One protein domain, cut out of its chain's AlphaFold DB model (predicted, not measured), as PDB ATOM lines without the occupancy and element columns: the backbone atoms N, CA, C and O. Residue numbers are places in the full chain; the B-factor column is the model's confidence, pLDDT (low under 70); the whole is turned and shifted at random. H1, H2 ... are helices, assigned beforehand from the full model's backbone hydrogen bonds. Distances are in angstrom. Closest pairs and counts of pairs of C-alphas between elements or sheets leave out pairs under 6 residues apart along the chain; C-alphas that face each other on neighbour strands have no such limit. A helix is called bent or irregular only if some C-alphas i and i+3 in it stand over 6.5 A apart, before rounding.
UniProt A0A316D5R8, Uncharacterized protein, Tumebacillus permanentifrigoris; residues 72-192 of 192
ATOM      1  N   VAL A  72     269.931 210.527 251.061       92.00
ATOM      2  CA  VAL A  72     270.712 210.429 252.302       92.00
ATOM      3  C   VAL A  72     270.722 211.771 253.034       92.00
ATOM      4  O   VAL A  72     270.434 211.799 254.229       92.00
ATOM      5  N   VAL A  73     270.983 212.886 252.344       94.38
ATOM      6  CA  VAL A  73     270.980 214.229 252.956       94.38
ATOM      7  C   VAL A  73     269.617 214.549 253.563       94.38
ATOM      8  O   VAL A  73     269.546 214.968 254.714       94.38
ATOM      9  N   SER A  74     268.537 214.308 252.822       93.94
ATOM     10  CA  SER A  74     267.170 214.559 253.276       93.94
ATOM     11  C   SER A  74     266.840 213.745 254.525       93.94
ATOM     12  O   SER A  74     266.287 214.272 255.491       93.94
ATOM     13  N   ASN A  75     267.267 212.474 254.570       95.56
ATOM     14  CA  ASN A  75     267.130 211.651 255.768       95.56
ATOM     15  C   ASN A  75     267.900 212.232 256.961       95.56
ATOM     16  O   ASN A  75     267.340 212.332 258.051       95.56
ATOM     17  N   LEU A  76     269.155 212.644 256.760       97.56
ATOM     18  CA  LEU A  76     269.970 213.268 257.804       97.56
ATOM     19  C   LEU A  76     269.328 214.564 258.319       97.56
ATOM     20  O   LEU A  76     269.256 214.763 259.530       97.56
ATOM     21  N   ASN A  77     268.806 215.413 257.432       97.75
ATOM     22  CA  ASN A  77     268.108 216.637 257.820       97.75
ATOM     23  C   ASN A  77     266.849 216.348 258.640       97.75
ATOM     24  O   ASN A  77     266.675 216.949 259.697       97.75
ATOM     25  N   SER A  78     266.027 215.378 258.235       97.38
ATOM     26  CA  SER A  78     264.850 214.990 259.022       97.38
ATOM     27  C   SER A  78     265.230 214.447 260.403       97.38
ATOM     28  O   SER A  78     264.578 214.764 261.393       97.38
ATOM     29  N   ARG A  79     266.320 213.672 260.510       97.50
ATOM     30  CA  ARG A  79     266.831 213.184 261.804       97.50
ATOM     31  C   ARG A  79     267.378 214.304 262.688       97.50
ATOM     32  O   ARG A  79     267.247 214.244 263.913       97.50
ATOM     33  N   ALA A  80     268.003 215.313 262.085       97.25
ATOM     34  CA  ALA A  80     268.455 216.501 262.797       97.25
ATOM     35  C   ALA A  80     267.278 217.296 263.371       97.25
ATOM     36  O   ALA A  80     267.310 217.642 264.550       97.25
ATOM     37  N   GLU A  81     266.241 217.536 262.566       96.00
ATOM     38  CA  GLU A  81     265.015 218.230 262.977       96.00
ATOM     39  C   GLU A  81     264.285 217.472 264.088       96.00
ATOM     40  O   GLU A  81     263.977 218.060 265.119       96.00
ATOM     41  N   GLU A  82     264.106 216.156 263.946       95.38
ATOM     42  CA  GLU A  82     263.524 215.297 264.987       95.38
ATOM     43  C   GLU A  82     264.290 215.429 266.315       95.38
ATOM     44  O   GLU A  82     263.702 215.611 267.381       95.38
ATOM     45  N   SER A  83     265.624 215.415 266.253       94.81
ATOM     46  CA  SER A  83     266.478 215.572 267.435       94.81
ATOM     47  C   SER A  83     266.370 216.970 268.066       94.81
ATOM     48  O   SER A  83     266.427 217.094 269.288       94.81
ATOM     49  N   LEU A  84     266.220 218.020 267.251       94.38
ATOM     50  CA  LEU A  84     266.013 219.398 267.710       94.38
ATOM     51  C   LEU A  84     264.643 219.573 268.379       94.38
ATOM     52  O   LEU A  84     264.564 220.146 269.463       94.38
ATOM     53  N   ILE A  85     263.585 219.026 267.776       93.31
ATOM     54  CA  ILE A  85     262.228 219.031 268.335       93.31
ATOM     55  C   ILE A  85     262.229 218.341 269.700       93.31
ATOM     56  O   ILE A  85     261.803 218.934 270.688       93.31
ATOM     57  N   ASN A  86     262.802 217.137 269.782       92.38
ATOM     58  CA  ASN A  86     262.899 216.393 271.038       92.38
ATOM     59  C   ASN A  86     263.675 217.163 272.118       92.38
ATOM     60  O   ASN A  86     263.318 217.098 273.292       92.38
ATOM     61  N   TYR A  87     264.718 217.907 271.732       91.81
ATOM     62  CA  TYR A  87     265.462 218.760 272.657       91.81
ATOM     63  C   TYR A  87     264.595 219.881 273.237       91.81
ATOM     64  O   TYR A  87     264.577 220.060 274.449       91.81
ATOM     65  N   TRP A  88     263.853 220.620 272.406       89.69
ATOM     66  CA  TRP A  88     263.006 221.714 272.900       89.69
ATOM     67  C   TRP A  88     261.742 221.245 273.618       89.69
ATOM     68  O   TRP A  88     261.201 221.993 274.426       89.69
ATOM     69  N   SER A  89     261.274 220.024 273.353       91.44
ATOM     70  CA  SER A  89     260.164 219.411 274.091       91.44
ATOM     71  C   SER A  89     260.580 218.793 275.435       91.44
ATOM     72  O   SER A  89     259.710 218.412 276.213       91.44
ATOM     73  N   SER A  90     261.880 218.668 275.724       89.69
ATOM     74  CA  SER A  90     262.386 218.133 276.995       89.69
ATOM     75  C   SER A  90     262.418 219.226 278.064       89.69
ATOM     76  O   SER A  90     263.168 220.196 277.963       89.69
ATOM     77  N   GLU A  91     261.619 219.060 279.119       82.81
ATOM     78  CA  GLU A  91     261.550 220.013 280.241       82.81
ATOM     79  C   GLU A  91     262.744 219.902 281.203       82.81
ATOM     80  O   GLU A  91     263.088 220.857 281.898       82.81
ATOM     81  N   ASP A  92     263.391 218.738 281.245       83.19
ATOM     82  CA  ASP A  92     264.464 218.404 282.185       83.19
ATOM     83  C   ASP A  92     265.874 218.515 281.578       83.19
ATOM     84  O   ASP A  92     266.868 218.266 282.263       83.19
ATOM     85  N   GLY A  93     265.977 218.883 280.296       76.19
ATOM     86  CA  GLY A  93     267.248 218.983 279.577       76.19
ATOM     87  C   GLY A  93     267.981 217.645 279.436       76.19
ATOM     88  O   GLY A  93     269.193 217.632 279.209       76.19
ATOM     89  N   SER A  94     267.274 216.520 279.585       80.81
ATOM     90  CA  SER A  94     267.848 215.173 279.475       80.81
ATOM     91  C   SER A  94     268.255 214.816 278.044       80.81
ATOM     92  O   SER A  94     269.144 213.984 277.832       80.81
ATOM     93  N   ILE A  95     267.641 215.461 277.049       86.75
ATOM     94  CA  ILE A  95     267.942 215.247 275.638       86.75
ATOM     95  C   ILE A  95     269.167 216.068 275.230       86.75
ATOM     96  O   ILE A  95     269.274 217.263 275.485       86.75
ATOM     97  N   SER A  96     270.117 215.417 274.557       87.50
ATOM     98  CA  SER A  96     271.357 216.045 274.101       87.50
ATOM     99  C   SER A  96     271.293 216.438 272.628       87.50
ATOM    100  O   SER A  96     270.916 215.644 271.771       87.50
ATOM    101  N   LEU A  97     271.813 217.623 272.296       92.00
ATOM    102  CA  LEU A  97     271.995 218.091 270.911       92.00
ATOM    103  C   LEU A  97     273.127 217.371 270.145       92.00
ATOM    104  O   LEU A  97     273.503 217.790 269.046       92.00
ATOM    105  N   ALA A  98     273.743 216.335 270.725       93.19
ATOM    106  CA  ALA A  98     274.865 215.628 270.113       93.19
ATOM    107  C   ALA A  98     274.479 214.930 268.799       93.19
ATOM    108  O   ALA A  98     275.227 215.048 267.824       93.19
ATOM    109  N   ASP A  99     273.323 214.263 268.765       92.31
ATOM    110  CA  ASP A  99     272.842 213.559 267.574       92.31
ATOM    111  C   ASP A  99     272.436 214.539 266.473       92.31
ATOM    112  O   ASP A  99     272.925 214.416 265.350       92.31
ATOM    113  N   ALA A 100     271.673 215.585 266.813       95.50
ATOM    114  CA  ALA A 100     271.343 216.672 265.889       95.50
ATOM    115  C   ALA A 100     272.603 217.253 265.229       95.50
ATOM    116  O   ALA A 100     272.693 217.358 264.008       95.50
ATOM    117  N   ARG A 101     273.637 217.552 266.029       96.12
ATOM    118  CA  ARG A 101     274.920 218.048 265.515       96.12
ATOM    119  C   ARG A 101     275.604 217.053 264.575       96.12
ATOM    120  O   ARG A 101     276.192 217.493 263.591       96.12
ATOM    121  N   ARG A 102     275.569 215.749 264.878       96.88
ATOM    122  CA  ARG A 102     276.167 214.713 264.018       96.88
ATOM    123  C   ARG A 102     275.455 214.665 262.668       96.88
ATOM    124  O   ARG A 102     276.118 214.778 261.644       96.88
ATOM    125  N   TYR A 103     274.124 214.586 262.675       97.81
ATOM    126  CA  TYR A 103     273.333 214.527 261.447       97.81
ATOM    127  C   TYR A 103     273.533 215.762 260.564       97.81
ATOM    128  O   TYR A 103     273.774 215.623 259.368       97.81
ATOM    129  N   VAL A 104     273.523 216.961 261.152       97.62
ATOM    130  CA  VAL A 104     273.768 218.216 260.422       97.62
ATOM    131  C   VAL A 104     275.170 218.263 259.816       97.62
ATOM    132  O   VAL A 104     275.334 218.692 258.674       97.62
ATOM    133  N   ALA A 105     276.191 217.824 260.557       97.19
ATOM    134  CA  ALA A 105     277.562 217.801 260.055       97.19
ATOM    135  C   ALA A 105     277.708 216.854 258.854       97.19
ATOM    136  O   ALA A 105     278.330 217.222 257.856       97.19
ATOM    137  N   ASP A 106     277.100 215.667 258.922       96.62
ATOM    138  CA  ASP A 106     277.095 214.724 257.804       96.62
ATOM    139  C   ASP A 106     276.299 215.250 256.607       96.62
ATOM    140  O   ASP A 106     276.777 215.148 255.477       96.62
ATOM    141  N   ALA A 107     275.145 215.884 256.841       96.94
ATOM    142  CA  ALA A 107     274.346 216.500 255.787       96.94
ATOM    143  C   ALA A 107     275.152 217.579 255.045       96.94
ATOM    144  O   ALA A 107     275.291 217.514 253.827       96.94
ATOM    145  N   LEU A 108     275.780 218.519 255.760       96.44
ATOM    146  CA  LEU A 108     276.597 219.581 255.152       96.44
ATOM    147  C   LEU A 108     277.824 219.054 254.396       96.44
ATOM    148  O   LEU A 108     278.273 219.692 253.436       96.44
ATOM    149  N   ARG A 109     278.373 217.912 254.823       95.25
ATOM    150  CA  ARG A 109     279.529 217.277 254.181       95.25
ATOM    151  C   ARG A 109     279.186 216.706 252.808       95.25
ATOM    152  O   ARG A 109     280.029 216.776 251.919       95.25
ATOM    153  N   ILE A 110     277.994 216.134 252.644       93.19
ATOM    154  CA  ILE A 110     277.621 215.403 251.421       93.19
ATOM    155  C   ILE A 110     276.595 216.144 250.551       93.19
ATOM    156  O   ILE A 110     276.429 215.793 249.386       93.19
ATOM    157  N   ALA A 111     275.915 217.167 251.081       91.00
ATOM    158  CA  ALA A 111     274.909 217.921 250.341       91.00
ATOM    159  C   ALA A 111     275.525 218.680 249.150       91.00
ATOM    160  O   ALA A 111     276.461 219.469 249.359       91.00
ATOM    161  N   PRO A 112     274.986 218.524 247.924       88.56
ATOM    162  CA  PRO A 112     275.461 219.267 246.759       88.56
ATOM    163  C   PRO A 112     275.358 220.787 246.967       88.56
ATOM    164  O   PRO A 112     274.422 221.272 247.600       88.56
ATOM    165  N   GLN A 113     276.315 221.554 246.431       85.06
ATOM    166  CA  GLN A 113     276.532 222.971 246.788       85.06
ATOM    167  C   GLN A 113     275.325 223.899 246.588       85.06
ATOM    168  O   GLN A 113     275.184 224.859 247.337       85.06
ATOM    169  N   LYS A 114     274.465 223.620 245.607       86.31
ATOM    170  CA  LYS A 114     273.281 224.438 245.291       86.31
ATOM    171  C   LYS A 114     271.956 223.763 245.636       86.31
ATOM    172  O   LYS A 114     270.903 224.342 245.412       86.31
ATOM    173  N   HIS A 115     272.004 222.542 246.162       90.19
ATOM    174  CA  HIS A 115     270.794 221.774 246.412       90.19
ATOM    175  C   HIS A 115     270.046 222.330 247.636       90.19
ATOM    176  O   HIS A 115     270.694 222.576 248.660       90.19
ATOM    177  N   PRO A 116     268.707 222.454 247.604       95.19
ATOM    178  CA  PRO A 116     267.897 222.939 248.729       95.19
ATOM    179  C   PRO A 116     268.166 222.256 250.073       95.19
ATOM    180  O   PRO A 116     268.248 222.910 251.110       95.19
ATOM    181  N   GLU A 117     268.400 220.943 250.066       95.06
ATOM    182  CA  GLU A 117     268.785 220.189 251.271       95.06
ATOM    183  C   GLU A 117     270.076 220.703 251.947       95.06
ATOM    184  O   GLU A 117     270.252 220.535 253.155       95.06
ATOM    185  N   ARG A 118     270.971 221.388 251.221       96.06
ATOM    186  CA  ARG A 118     272.109 222.096 251.827       96.06
ATOM    187  C   ARG A 118     271.654 223.336 252.599       96.06
ATOM    188  O   ARG A 118     272.158 223.579 253.694       96.06
ATOM    189  N   GLY A 119     270.681 224.079 252.067       97.44
ATOM    190  CA  GLY A 119     270.027 225.194 252.760       97.44
ATOM    191  C   GLY A 119     269.326 224.730 254.037       97.44
ATOM    192  O   GLY A 119     269.543 225.293 255.110       97.44
ATOM    193  N   ARG A 120     268.598 223.609 253.965       97.50
ATOM    194  CA  ARG A 120     267.965 222.971 255.130       97.50
ATOM    195  C   ARG A 120     268.991 222.529 256.182       97.50
ATOM    196  O   ARG A 120     268.783 222.743 257.374       97.50
ATOM    197  N   ALA A 121     270.149 222.022 255.761       97.94
ATOM    198  CA  ALA A 121     271.239 221.691 256.678       97.94
ATOM    199  C   ALA A 121     271.854 222.938 257.353       97.94
ATOM    200  O   ALA A 121     272.152 222.899 258.551       97.94
ATOM    201  N   TYR A 122     271.998 224.063 256.636       98.44
ATOM    202  CA  TYR A 122     272.412 225.339 257.239       98.44
ATOM    203  C   TYR A 122     271.389 225.857 258.257       98.44
ATOM    204  O   TYR A 122     271.791 226.241 259.357       98.44
ATOM    205  N   LYS A 123     270.088 225.795 257.940       97.94
ATOM    206  CA  LYS A 123     268.991 226.124 258.868       97.94
ATOM    207  C   LYS A 123     269.090 225.300 260.159       97.94
ATOM    208  O   LYS A 123     269.117 225.852 261.258       97.94
ATOM    209  N   ASN A 124     269.249 223.984 260.038       98.06
ATOM    210  CA  ASN A 124     269.383 223.089 261.190       98.06
ATOM    211  C   ASN A 124     270.638 223.390 262.028       98.06
ATOM    212  O   ASN A 124     270.602 223.345 263.261       98.06
ATOM    213  N   LEU A 125     271.753 223.755 261.385       98.25
ATOM    214  CA  LEU A 125     272.948 224.195 262.104       98.25
ATOM    215  C   LEU A 125     272.726 225.527 262.830       98.25
ATOM    216  O   LEU A 125     273.184 225.684 263.962       98.25
ATOM    217  N   ALA A 126     272.014 226.470 262.217       97.44
ATOM    218  CA  ALA A 126     271.668 227.731 262.857       97.44
ATOM    219  C   ALA A 126     270.819 227.504 264.115       97.44
ATOM    220  O   ALA A 126     271.123 228.079 265.160       97.44
ATOM    221  N   TYR A 127     269.846 226.591 264.074       96.12
ATOM    222  CA  TYR A 127     269.059 226.208 265.249       96.12
ATOM    223  C   TYR A 127     269.933 225.676 266.392       96.12
ATOM    224  O   TYR A 127     269.782 226.094 267.542       96.12
ATOM    225  N   LEU A 128     270.915 224.821 266.081       96.00
ATOM    226  CA  LEU A 128     271.890 224.330 267.063       96.00
ATOM    227  C   LEU A 128     272.726 225.450 267.693       96.00
ATOM    228  O   LEU A 128     273.113 225.355 268.861       96.00
ATOM    229  N   LEU A 129     273.054 226.486 266.922       95.69
ATOM    230  CA  LEU A 129     273.802 227.640 267.413       95.69
ATOM    231  C   LEU A 129     272.930 228.559 268.268       95.69
ATOM    232  O   LEU A 129     273.391 228.991 269.327       95.69
ATOM    233  N   LEU A 130     271.670 228.785 267.884       92.94
ATOM    234  CA  LEU A 130     270.703 229.528 268.696       92.94
ATOM    235  C   LEU A 130     270.455 228.842 270.041       92.94
ATOM    236  O   LEU A 130     270.496 229.507 271.072       92.94
ATOM    237  N   ALA A 131     270.312 227.513 270.062       91.50
ATOM    238  CA  ALA A 131     270.173 226.741 271.300       91.50
ATOM    239  C   ALA A 131     271.395 226.860 272.237       91.50
ATOM    240  O   ALA A 131     271.316 226.529 273.416       91.50
ATOM    241  N   ARG A 132     272.534 227.337 271.720       91.81
ATOM    242  CA  ARG A 132     273.777 227.583 272.467       91.81
ATOM    243  C   ARG A 132     274.090 229.071 272.638       91.81
ATOM    244  O   ARG A 132     275.230 229.400 272.961       91.81
ATOM    245  N   ASN A 133     273.122 229.956 272.392       92.12
ATOM    246  CA  ASN A 133     273.272 231.416 272.446       92.12
ATOM    247  C   ASN A 133     274.409 231.966 271.563       92.12
ATOM    248  O   ASN A 133     274.997 233.004 271.852       92.12
ATOM    249  N   LYS A 134     274.737 231.274 270.466       95.25
ATOM    250  CA  LYS A 134     275.718 231.723 269.468       95.25
ATOM    251  C   LYS A 134     275.014 232.477 268.340       95.25
ATOM    252  O   LYS A 134     275.079 232.060 267.185       95.25
ATOM    253  N   THR A 135     274.325 233.565 268.688       94.38
ATOM    254  CA  THR A 135     273.410 234.274 267.782       94.38
ATOM    255  C   THR A 135     274.087 234.771 266.504       94.38
ATOM    256  O   THR A 135     273.581 234.508 265.418       94.38
ATOM    257  N   GLN A 136     275.258 235.408 266.602       94.25
ATOM    258  CA  GLN A 136     275.970 235.934 265.430       94.25
ATOM    259  C   GLN A 136     276.244 234.842 264.384       94.25
ATOM    260  O   GLN A 136     275.844 234.958 263.230       94.25
ATOM    261  N   ALA A 137     276.851 233.734 264.813       96.12
ATOM    262  CA  ALA A 137     277.153 232.612 263.931       96.12
ATOM    263  C   ALA A 137     275.882 231.909 263.413       96.12
ATOM    264  O   ALA A 137     275.896 231.344 262.323       96.12
ATOM    265  N   ALA A 138     274.776 231.942 264.165       96.75
ATOM    266  CA  ALA A 138     273.491 231.454 263.674       96.75
ATOM    267  C   ALA A 138     272.956 232.332 262.535       96.75
ATOM    268  O   ALA A 138     272.606 231.801 261.486       96.75
ATOM    269  N   CYS A 139     272.954 233.656 262.702       95.56
ATOM    270  CA  CYS A 139     272.467 234.589 261.685       95.56
ATOM    271  C   CYS A 139     273.334 234.539 260.403       95.56
ATOM    272  O   CYS A 139     272.791 234.542 259.301       95.56
ATOM    273  N   GLU A 140     274.650 234.307 260.503       96.19
ATOM    274  CA  GLU A 140     275.491 234.011 259.325       96.19
ATOM    275  C   GLU A 140     275.046 232.752 258.555       96.19
ATOM    276  O   GLU A 140     275.037 232.733 257.322       96.19
ATOM    277  N   LEU A 141     274.682 231.679 259.260       97.88
ATOM    278  CA  LEU A 141     274.213 230.443 258.625       97.88
ATOM    279  C   LEU A 141     272.812 230.579 258.033       97.88
ATOM    280  O   LEU A 141     272.535 229.972 257.002       97.88
ATOM    281  N   ILE A 142     271.952 231.383 258.653       97.69
ATOM    282  CA  ILE A 142     270.621 231.697 258.127       97.69
ATOM    283  C   ILE A 142     270.750 232.484 256.822       97.69
ATOM    284  O   ILE A 142     270.063 232.154 255.862       97.69
ATOM    285  N   GLY A 143     271.698 233.424 256.730       97.12
ATOM    286  CA  GLY A 143     272.028 234.088 255.463       97.12
ATOM    287  C   GLY A 143     272.415 233.094 254.362       97.12
ATOM    288  O   GLY A 143     271.872 233.145 253.263       97.12
ATOM    289  N   LYS A 144     273.263 232.104 254.674       97.06
ATOM    290  CA  LYS A 144     273.620 231.040 253.713       97.06
ATOM    291  C   LYS A 144     272.435 230.155 253.324       97.06
ATOM    292  O   LYS A 144     272.359 229.709 252.183       97.06
ATOM    293  N   ALA A 145     271.535 229.857 254.261       97.88
ATOM    294  CA  ALA A 145     270.317 229.105 253.965       97.88
ATOM    295  C   ALA A 145     269.400 229.900 253.021       97.88
ATOM    296  O   ALA A 145     268.941 229.349 252.024       97.88
ATOM    297  N   MET A 146     269.218 231.197 253.293       97.44
ATOM    298  CA  MET A 146     268.439 232.120 252.465       97.44
ATOM    299  C   MET A 146     268.990 232.184 251.038       97.44
ATOM    300  O   MET A 146     268.221 232.021 250.102       97.44
ATOM    301  N   GLU A 147     270.306 232.344 250.860       96.38
ATOM    302  CA  GLU A 147     270.935 232.361 249.530       96.38
ATOM    303  C   GLU A 147     270.630 231.087 248.727       96.38
ATOM    304  O   GLU A 147     270.321 231.157 247.537       96.38
ATOM    305  N   VAL A 148     270.691 229.913 249.370       96.69
ATOM    306  CA  VAL A 148     270.365 228.637 248.715       96.69
ATOM    307  C   VAL A 148     268.882 228.579 248.358       96.69
ATOM    308  O   VAL A 148     268.548 228.204 247.238       96.69
ATOM    309  N   PHE A 149     267.978 228.944 249.267       96.50
ATOM    310  CA  PHE A 149     266.542 228.896 248.986       96.50
ATOM    311  C   PHE A 149     266.119 229.910 247.918       96.50
ATOM    312  O   PHE A 149     265.356 229.559 247.020       96.50
ATOM    313  N   GLN A 150     266.693 231.114 247.929       95.06
ATOM    314  CA  GLN A 150     266.444 232.143 246.922       95.06
ATOM    315  C   GLN A 150     266.858 231.662 245.529       95.06
ATOM    316  O   GLN A 150     266.067 231.736 244.594       95.06
ATOM    317  N   GLN A 151     268.056 231.080 245.393       93.25
ATOM    318  CA  GLN A 151     268.532 230.523 244.117       93.25
ATOM    319  C   GLN A 151     267.626 229.419 243.559       93.25
ATOM    320  O   GLN A 151     267.622 229.186 242.353       93.25
ATOM    321  N   ASN A 152     266.883 228.740 244.431       91.62
ATOM    322  CA  ASN A 152     265.971 227.664 244.068       91.62
ATOM    323  C   ASN A 152     264.500 228.114 244.021       91.62
ATOM    324  O   ASN A 152     263.625 227.281 243.816       91.62
ATOM    325  N   GLY A 153     264.192 229.405 244.196       92.69
ATOM    326  CA  GLY A 153     262.813 229.902 244.150       92.69
ATOM    327  C   GLY A 153     261.920 229.368 245.282       92.69
ATOM    328  O   GLY A 153     260.722 229.182 245.074       92.69
ATOM    329  N   LEU A 154     262.511 229.072 246.442       94.38
ATOM    330  CA  LEU A 154     261.885 228.408 247.589       94.38
ATOM    331  C   LEU A 154     261.403 229.426 248.634       94.38
ATOM    332  O   LEU A 154     262.042 229.635 249.664       94.38
ATOM    333  N   MET A 155     260.290 230.099 248.329       94.19
ATOM    334  CA  MET A 155     259.749 231.209 249.127       94.19
ATOM    335  C   MET A 155     259.316 230.782 250.537       94.19
ATOM    336  O   MET A 155     259.755 231.393 251.506       94.19
ATOM    337  N   GLU A 156     258.551 229.693 250.668       93.94
ATOM    338  CA  GLU A 156     258.070 229.185 251.968       93.94
ATOM    339  C   GLU A 156     259.231 228.894 252.935       93.94
ATOM    340  O   GLU A 156     259.176 229.164 254.132       93.94
ATOM    341  N   GLN A 157     260.341 228.375 252.409       95.69
ATOM    342  CA  GLN A 157     261.528 228.072 253.201       95.69
ATOM    343  C   GLN A 157     262.236 229.350 253.665       95.69
ATOM    344  O   GLN A 157     262.844 229.350 254.731       95.69
ATOM    345  N   ILE A 158     262.166 230.437 252.891       97.06
ATOM    346  CA  ILE A 158     262.699 231.751 253.276       97.06
ATOM    347  C   ILE A 158     261.807 232.403 254.343       97.06
ATOM    348  O   ILE A 158     262.333 233.003 255.282       97.06
ATOM    349  N   GLU A 159     260.485 232.246 254.254       96.38
ATOM    350  CA  GLU A 159     259.546 232.687 255.297       96.38
ATOM    351  C   GLU A 159     259.839 231.998 256.635       96.38
ATOM    352  O   GLU A 159     259.963 232.669 257.660       96.38
ATOM    353  N   GLU A 160     260.083 230.684 256.623       95.75
ATOM    354  CA  GLU A 160     260.467 229.933 257.826       95.75
ATOM    355  C   GLU A 160     261.756 230.491 258.471       95.75
ATOM    356  O   GLU A 160     261.878 230.566 259.698       95.75
ATOM    357  N   LEU A 161     262.731 230.927 257.660       96.88
ATOM    358  CA  LEU A 161     263.948 231.572 258.170       96.88
ATOM    359  C   LEU A 161     263.650 232.914 258.846       96.88
ATOM    360  O   LEU A 161     264.296 233.242 259.844       96.88
ATOM    361  N   LEU A 162     262.692 233.684 258.322       96.25
ATOM    362  CA  LEU A 162     262.258 234.940 258.931       96.25
ATOM    363  C   LEU A 162     261.573 234.685 260.277       96.25
ATOM    364  O   LEU A 162     261.902 235.342 261.268       96.25
ATOM    365  N   GLU A 163     260.670 233.704 260.332       94.31
ATOM    366  CA  GLU A 163     259.988 233.296 261.564       94.31
ATOM    367  C   GLU A 163     260.990 232.899 262.652       94.31
ATOM    368  O   GLU A 163     260.908 233.390 263.782       94.31
ATOM    369  N   MET A 164     261.995 232.096 262.288       93.19
ATOM    370  CA  MET A 164     263.055 231.611 263.177       93.19
ATOM    371  C   MET A 164     263.804 232.736 263.913       93.19
ATOM    372  O   MET A 164     264.228 232.554 265.061       93.19
ATOM    373  N   ILE A 165     263.983 233.899 263.277       94.44
ATOM    374  CA  ILE A 165     264.698 235.043 263.864       94.44
ATOM    375  C   ILE A 165     263.786 236.198 264.267       94.44
ATOM    376  O   ILE A 165     264.295 237.168 264.816       94.44
ATOM    377  N   SER A 166     262.474 236.113 264.048       92.19
ATOM    378  CA  SER A 166     261.514 237.217 264.216       92.19
ATOM    379  C   SER A 166     261.547 237.889 265.596       92.19
ATOM    380  O   SER A 166     261.445 239.108 265.706       92.19
ATOM    381  N   ILE A 167     261.750 237.109 266.660       89.88
ATOM    382  CA  ILE A 167     261.797 237.606 268.045       89.88
ATOM    383  C   ILE A 167     263.188 238.098 268.479       89.88
ATOM    384  O   ILE A 167     263.364 238.536 269.616       89.88
ATOM    385  N   ARG A 168     264.203 237.977 267.614       90.19
ATOM    386  CA  ARG A 168     265.589 238.345 267.924       90.19
ATOM    387  C   ARG A 168     265.787 239.849 267.774       90.19
ATOM    388  O   ARG A 168     265.249 240.480 266.868       90.19
ATOM    389  N   THR A 169     266.569 240.425 268.684       91.12
ATOM    390  CA  THR A 169     266.767 241.884 268.783       91.12
ATOM    391  C   THR A 169     268.201 242.322 268.512       91.12
ATOM    392  O   THR A 169     268.463 243.520 268.385       91.12
ATOM    393  N   GLU A 170     269.111 241.356 268.442       92.81
ATOM    394  CA  GLU A 170     270.516 241.524 268.110       92.81
ATOM    395  C   GLU A 170     270.662 242.198 266.737       92.81
ATOM    396  O   GLU A 170     269.899 241.914 265.810       92.81
ATOM    397  N   MET A 171     271.626 243.116 266.613       92.25
ATOM    398  CA  MET A 171     271.776 243.974 265.431       92.25
ATOM    399  C   MET A 171     271.933 243.153 264.148       92.25
ATOM    400  O   MET A 171     271.300 243.447 263.138       92.25
ATOM    401  N   GLU A 172     272.740 242.096 264.199       88.25
ATOM    402  CA  GLU A 172     273.021 241.226 263.059       88.25
ATOM    403  C   GLU A 172     271.750 240.533 262.565       88.25
ATOM    404  O   GLU A 172     271.536 240.396 261.362       88.25
ATOM    405  N   CYS A 173     270.878 240.133 263.488       90.06
ATOM    406  CA  CYS A 173     269.642 239.447 263.149       90.06
ATOM    407  C   CYS A 173     268.548 240.422 262.703       90.06
ATOM    408  O   CYS A 173     267.766 240.059 261.836       90.06
ATOM    409  N   LYS A 174     268.537 241.670 263.191       94.25
ATOM    410  CA  LYS A 174     267.677 242.729 262.632       94.25
ATOM    411  C   LYS A 174     268.032 243.048 261.182       94.25
ATOM    412  O   LYS A 174     267.148 243.055 260.334       94.25
ATOM    413  N   MET A 175     269.320 243.234 260.884       94.38
ATOM    414  CA  MET A 175     269.761 243.427 259.497       94.38
ATOM    415  C   MET A 175     269.380 242.227 258.625       94.38
ATOM    416  O   MET A 175     268.930 242.388 257.495       94.38
ATOM    417  N   LEU A 176     269.514 241.009 259.156       95.75
ATOM    418  CA  LEU A 176     269.122 239.808 258.430       95.75
ATOM    419  C   LEU A 176     267.604 239.703 258.209       95.75
ATOM    420  O   LEU A 176     267.199 239.306 257.124       95.75
ATOM    421  N   GLN A 177     266.769 240.083 259.183       95.88
ATOM    422  CA  GLN A 177     265.310 240.155 259.018       95.88
ATOM    423  C   GLN A 177     264.932 241.104 257.875       95.88
ATOM    424  O   GLN A 177     264.118 240.748 257.025       95.88
ATOM    425  N   GLU A 178     265.539 242.294 257.833       95.81
ATOM    426  CA  GLU A 178     265.306 243.281 256.772       95.81
ATOM    427  C   GLU A 178     265.714 242.738 255.398       95.81
ATOM    428  O   GLU A 178     264.956 242.882 254.435       95.81
ATOM    429  N   ASN A 179     266.862 242.056 255.326       96.12
ATOM    430  CA  ASN A 179     267.346 241.417 254.104       96.12
ATOM    431  C   ASN A 179     266.407 240.300 253.630       96.12
ATOM    432  O   ASN A 179     266.022 240.290 252.463       96.12
ATOM    433  N   ILE A 180     265.992 239.394 254.521       95.81
ATOM    434  CA  ILE A 180     265.057 238.310 254.186       95.81
ATOM    435  C   ILE A 180     263.724 238.889 253.696       95.81
ATOM    436  O   ILE A 180     263.205 238.465 252.666       95.81
ATOM    437  N   ALA A 181     263.192 239.902 254.382       95.31
ATOM    438  CA  ALA A 181     261.951 240.553 253.979       95.31
ATOM    439  C   ALA A 181     262.072 241.268 252.622       95.31
ATOM    440  O   ALA A 181     261.089 241.360 251.890       95.31
ATOM    441  N   ALA A 182     263.249 241.801 252.279       95.94
ATOM    442  CA  ALA A 182     263.503 242.365 250.957       95.94
ATOM    443  C   ALA A 182     263.499 241.282 249.871       95.94
ATOM    444  O   ALA A 182     262.790 241.443 248.883       95.94
ATOM    445  N   VAL A 183     264.194 240.164 250.106       95.44
ATOM    446  CA  VAL A 183     264.224 239.017 249.183       95.44
ATOM    447  C   VAL A 183     262.823 238.457 248.937       95.44
ATOM    448  O   VAL A 183     262.458 238.224 247.789       95.44
ATOM    449  N   LEU A 184     262.009 238.295 249.985       94.94
ATOM    450  CA  LEU A 184     260.628 237.819 249.844       94.94
ATOM    451  C   LEU A 184     259.797 238.744 248.946       94.94
ATOM    452  O   LEU A 184     259.163 238.267 248.011       94.94
ATOM    453  N   ARG A 185     259.871 240.066 249.158       94.56
ATOM    454  CA  ARG A 185     259.169 241.048 248.311       94.56
ATOM    455  C   ARG A 185     259.628 241.008 246.855       94.56
ATOM    456  O   ARG A 185     258.807 241.160 245.959       94.56
ATOM    457  N   GLU A 186     260.926 240.846 246.612       93.50
ATOM    458  CA  GLU A 186     261.461 240.721 245.250       93.50
ATOM    459  C   GLU A 186     260.910 239.467 244.560       93.50
ATOM    460  O   GLU A 186     260.403 239.549 243.444       93.50
ATOM    461  N   MET A 187     260.916 238.329 245.256       91.25
ATOM    462  CA  MET A 187     260.402 237.066 244.725       91.25
ATOM    463  C   MET A 187     258.880 237.081 244.506       91.25
ATOM    464  O   MET A 187     258.402 236.468 243.555       91.25
ATOM    465  N   GLU A 188     258.108 237.776 245.348       90.75
ATOM    466  CA  GLU A 188     256.660 237.966 245.153       90.75
ATOM    467  C   GLU A 188     256.360 238.697 243.839       90.75
ATOM    468  O   GLU A 188     255.444 238.305 243.117       90.75
ATOM    469  N   VAL A 189     257.153 239.721 243.507       88.56
ATOM    470  CA  VAL A 189     257.017 240.488 242.257       88.56
ATOM    471  C   VAL A 189     257.398 239.651 241.033       88.56
ATOM    472  O   VAL A 189     256.789 239.796 239.978       88.56
ATOM    473  N   GLU A 190     258.391 238.770 241.148       79.62
ATOM    474  CA  GLU A 190     258.796 237.882 240.047       79.62
ATOM    475  C   GLU A 190     257.760 236.789 239.736       79.62
ATOM    476  O   GLU A 190     257.738 236.254 238.625       79.62
ATOM    477  N   LEU A 191     256.908 236.447 240.709       69.50
ATOM    478  CA  LEU A 191     255.876 235.414 240.594       69.50
ATOM    479  C   LEU A 191     254.487 235.961 240.213       69.50
ATOM    480  O   LEU A 191     253.603 235.160 239.895       69.50
ATOM    481  N   SER A 192     254.293 237.286 240.249       62.19
ATOM    482  CA  SER A 192     253.046 237.995 239.899       62.19
ATOM    483  C   SER A 192     252.976 238.411 238.432       62.19
ATOM    484  O   SER A 192     251.892 238.240 237.826       62.19
TER     485      SER A 192
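Overview. This is residues 72 to 192 of the 192 residues of an uncharacterized protein of Tumebacillus permanentifrigoris (UniProt A0A316D5R8). Six helices stand roughly side by side in a bowed slab, and the chain passes back and forth through it in one helical hairpin after another. H3 and H4 make the middle, H1 and H2 pack on H3 toward one end of the slab, and H5 and H6 pack on H4 toward the other end. The printed part has 121 residues with six named helices, H1 to H6 in chain order, and no named strand; the class is all helix, and the arrangement is an up-and-down bundle, each helix running against the one before it. The whole is compact, with a radius of gyration of the C-alphas of 14.4 A and spans of 47 by 34 by 20 A.

Arrangement. H1, residues 72 to 89, and H2, residues 98 to 110, form a hairpin; they touch at a shallow tilt of 24 degrees, opposite ways, and their closest C-alphas, those of Ala 80 and Ala 100, are 4.2 A apart. H3, residues 116 to 130, touches H1 with the closest C-alphas at Asn 77 and Ala 121, 6.1 A apart; these two run the same way at a shallow tilt of 26 degrees. H2 and H3 form a hairpin and touch, the closest C-alphas being those of Val 104 and Ala 121 at 5.7 A, with a shallow tilt of 33 degrees, only just short of steep. H4, residues 135 to 151, forms a hairpin with H3; they touch with 31 pairs of C-alphas within 8 A, Gly 119 and Ala 145 being closest at 4.1 A, and run opposite ways at a shallow tilt of 14 degrees. H5, residues 155 to 165, forms a hairpin with H4 and touches it, with the closest C-alphas at Met 146 and Ile 158, 5.8 A apart. H5 is close to H3 but not clearly touching it, with the C-alphas of Lys 123 and Leu 161 closest at 7.5 A. H6, residues 171 to 191, forms a hairpin with H5; they touch, with the C-alphas of Leu 162 and Gln 177 closest at 6.0 A. H6 also touches H4, which runs the same way at a shallow tilt of 11 degrees; their closest C-alphas are those of Cys 139 and Cys 173, 5.8 A apart. H3 and H4 are the hub, touching 3 helices each. H1 and H2 are each apart from H4, H5 and H6, and H3 is apart from H6. Every O i to N i+4 pair is within hydrogen-bond range in H1, H2, H3, H4 and H6, and in H5 6 of 7 are.

Along the chain. H1 begins at C-alpha 72, (270.712, 210.429, 252.302), and is 25.8 A long from first to last C-alpha. H2, with 13 residues, and H3, with 15, measure 18.9 A and 21.2 A. H3 begins at C-alpha 116, (267.897, 222.939, 248.729). H4 measures 24.5 A, and H5, with 11 residues, 16.0 A. H6, the longest helix with 21 residues, measures 30.7 A and ends at C-alpha 191, (255.876, 235.414, 240.594). No helix is bent.

Size, cuts and confidence. The two C-alphas farthest apart are those of Ser 94, in the link from H1 to H2, and Ser 192, at 48.0 A. The link from H1 to H2 has 8 residues and is short; the four others are tight. The printed part has no cut, and its end at residue 192 is the chain's last residue. The mean pLDDT of the printed part is 93.4, and the model's confidence is low, under 70, at residues 191 to 192.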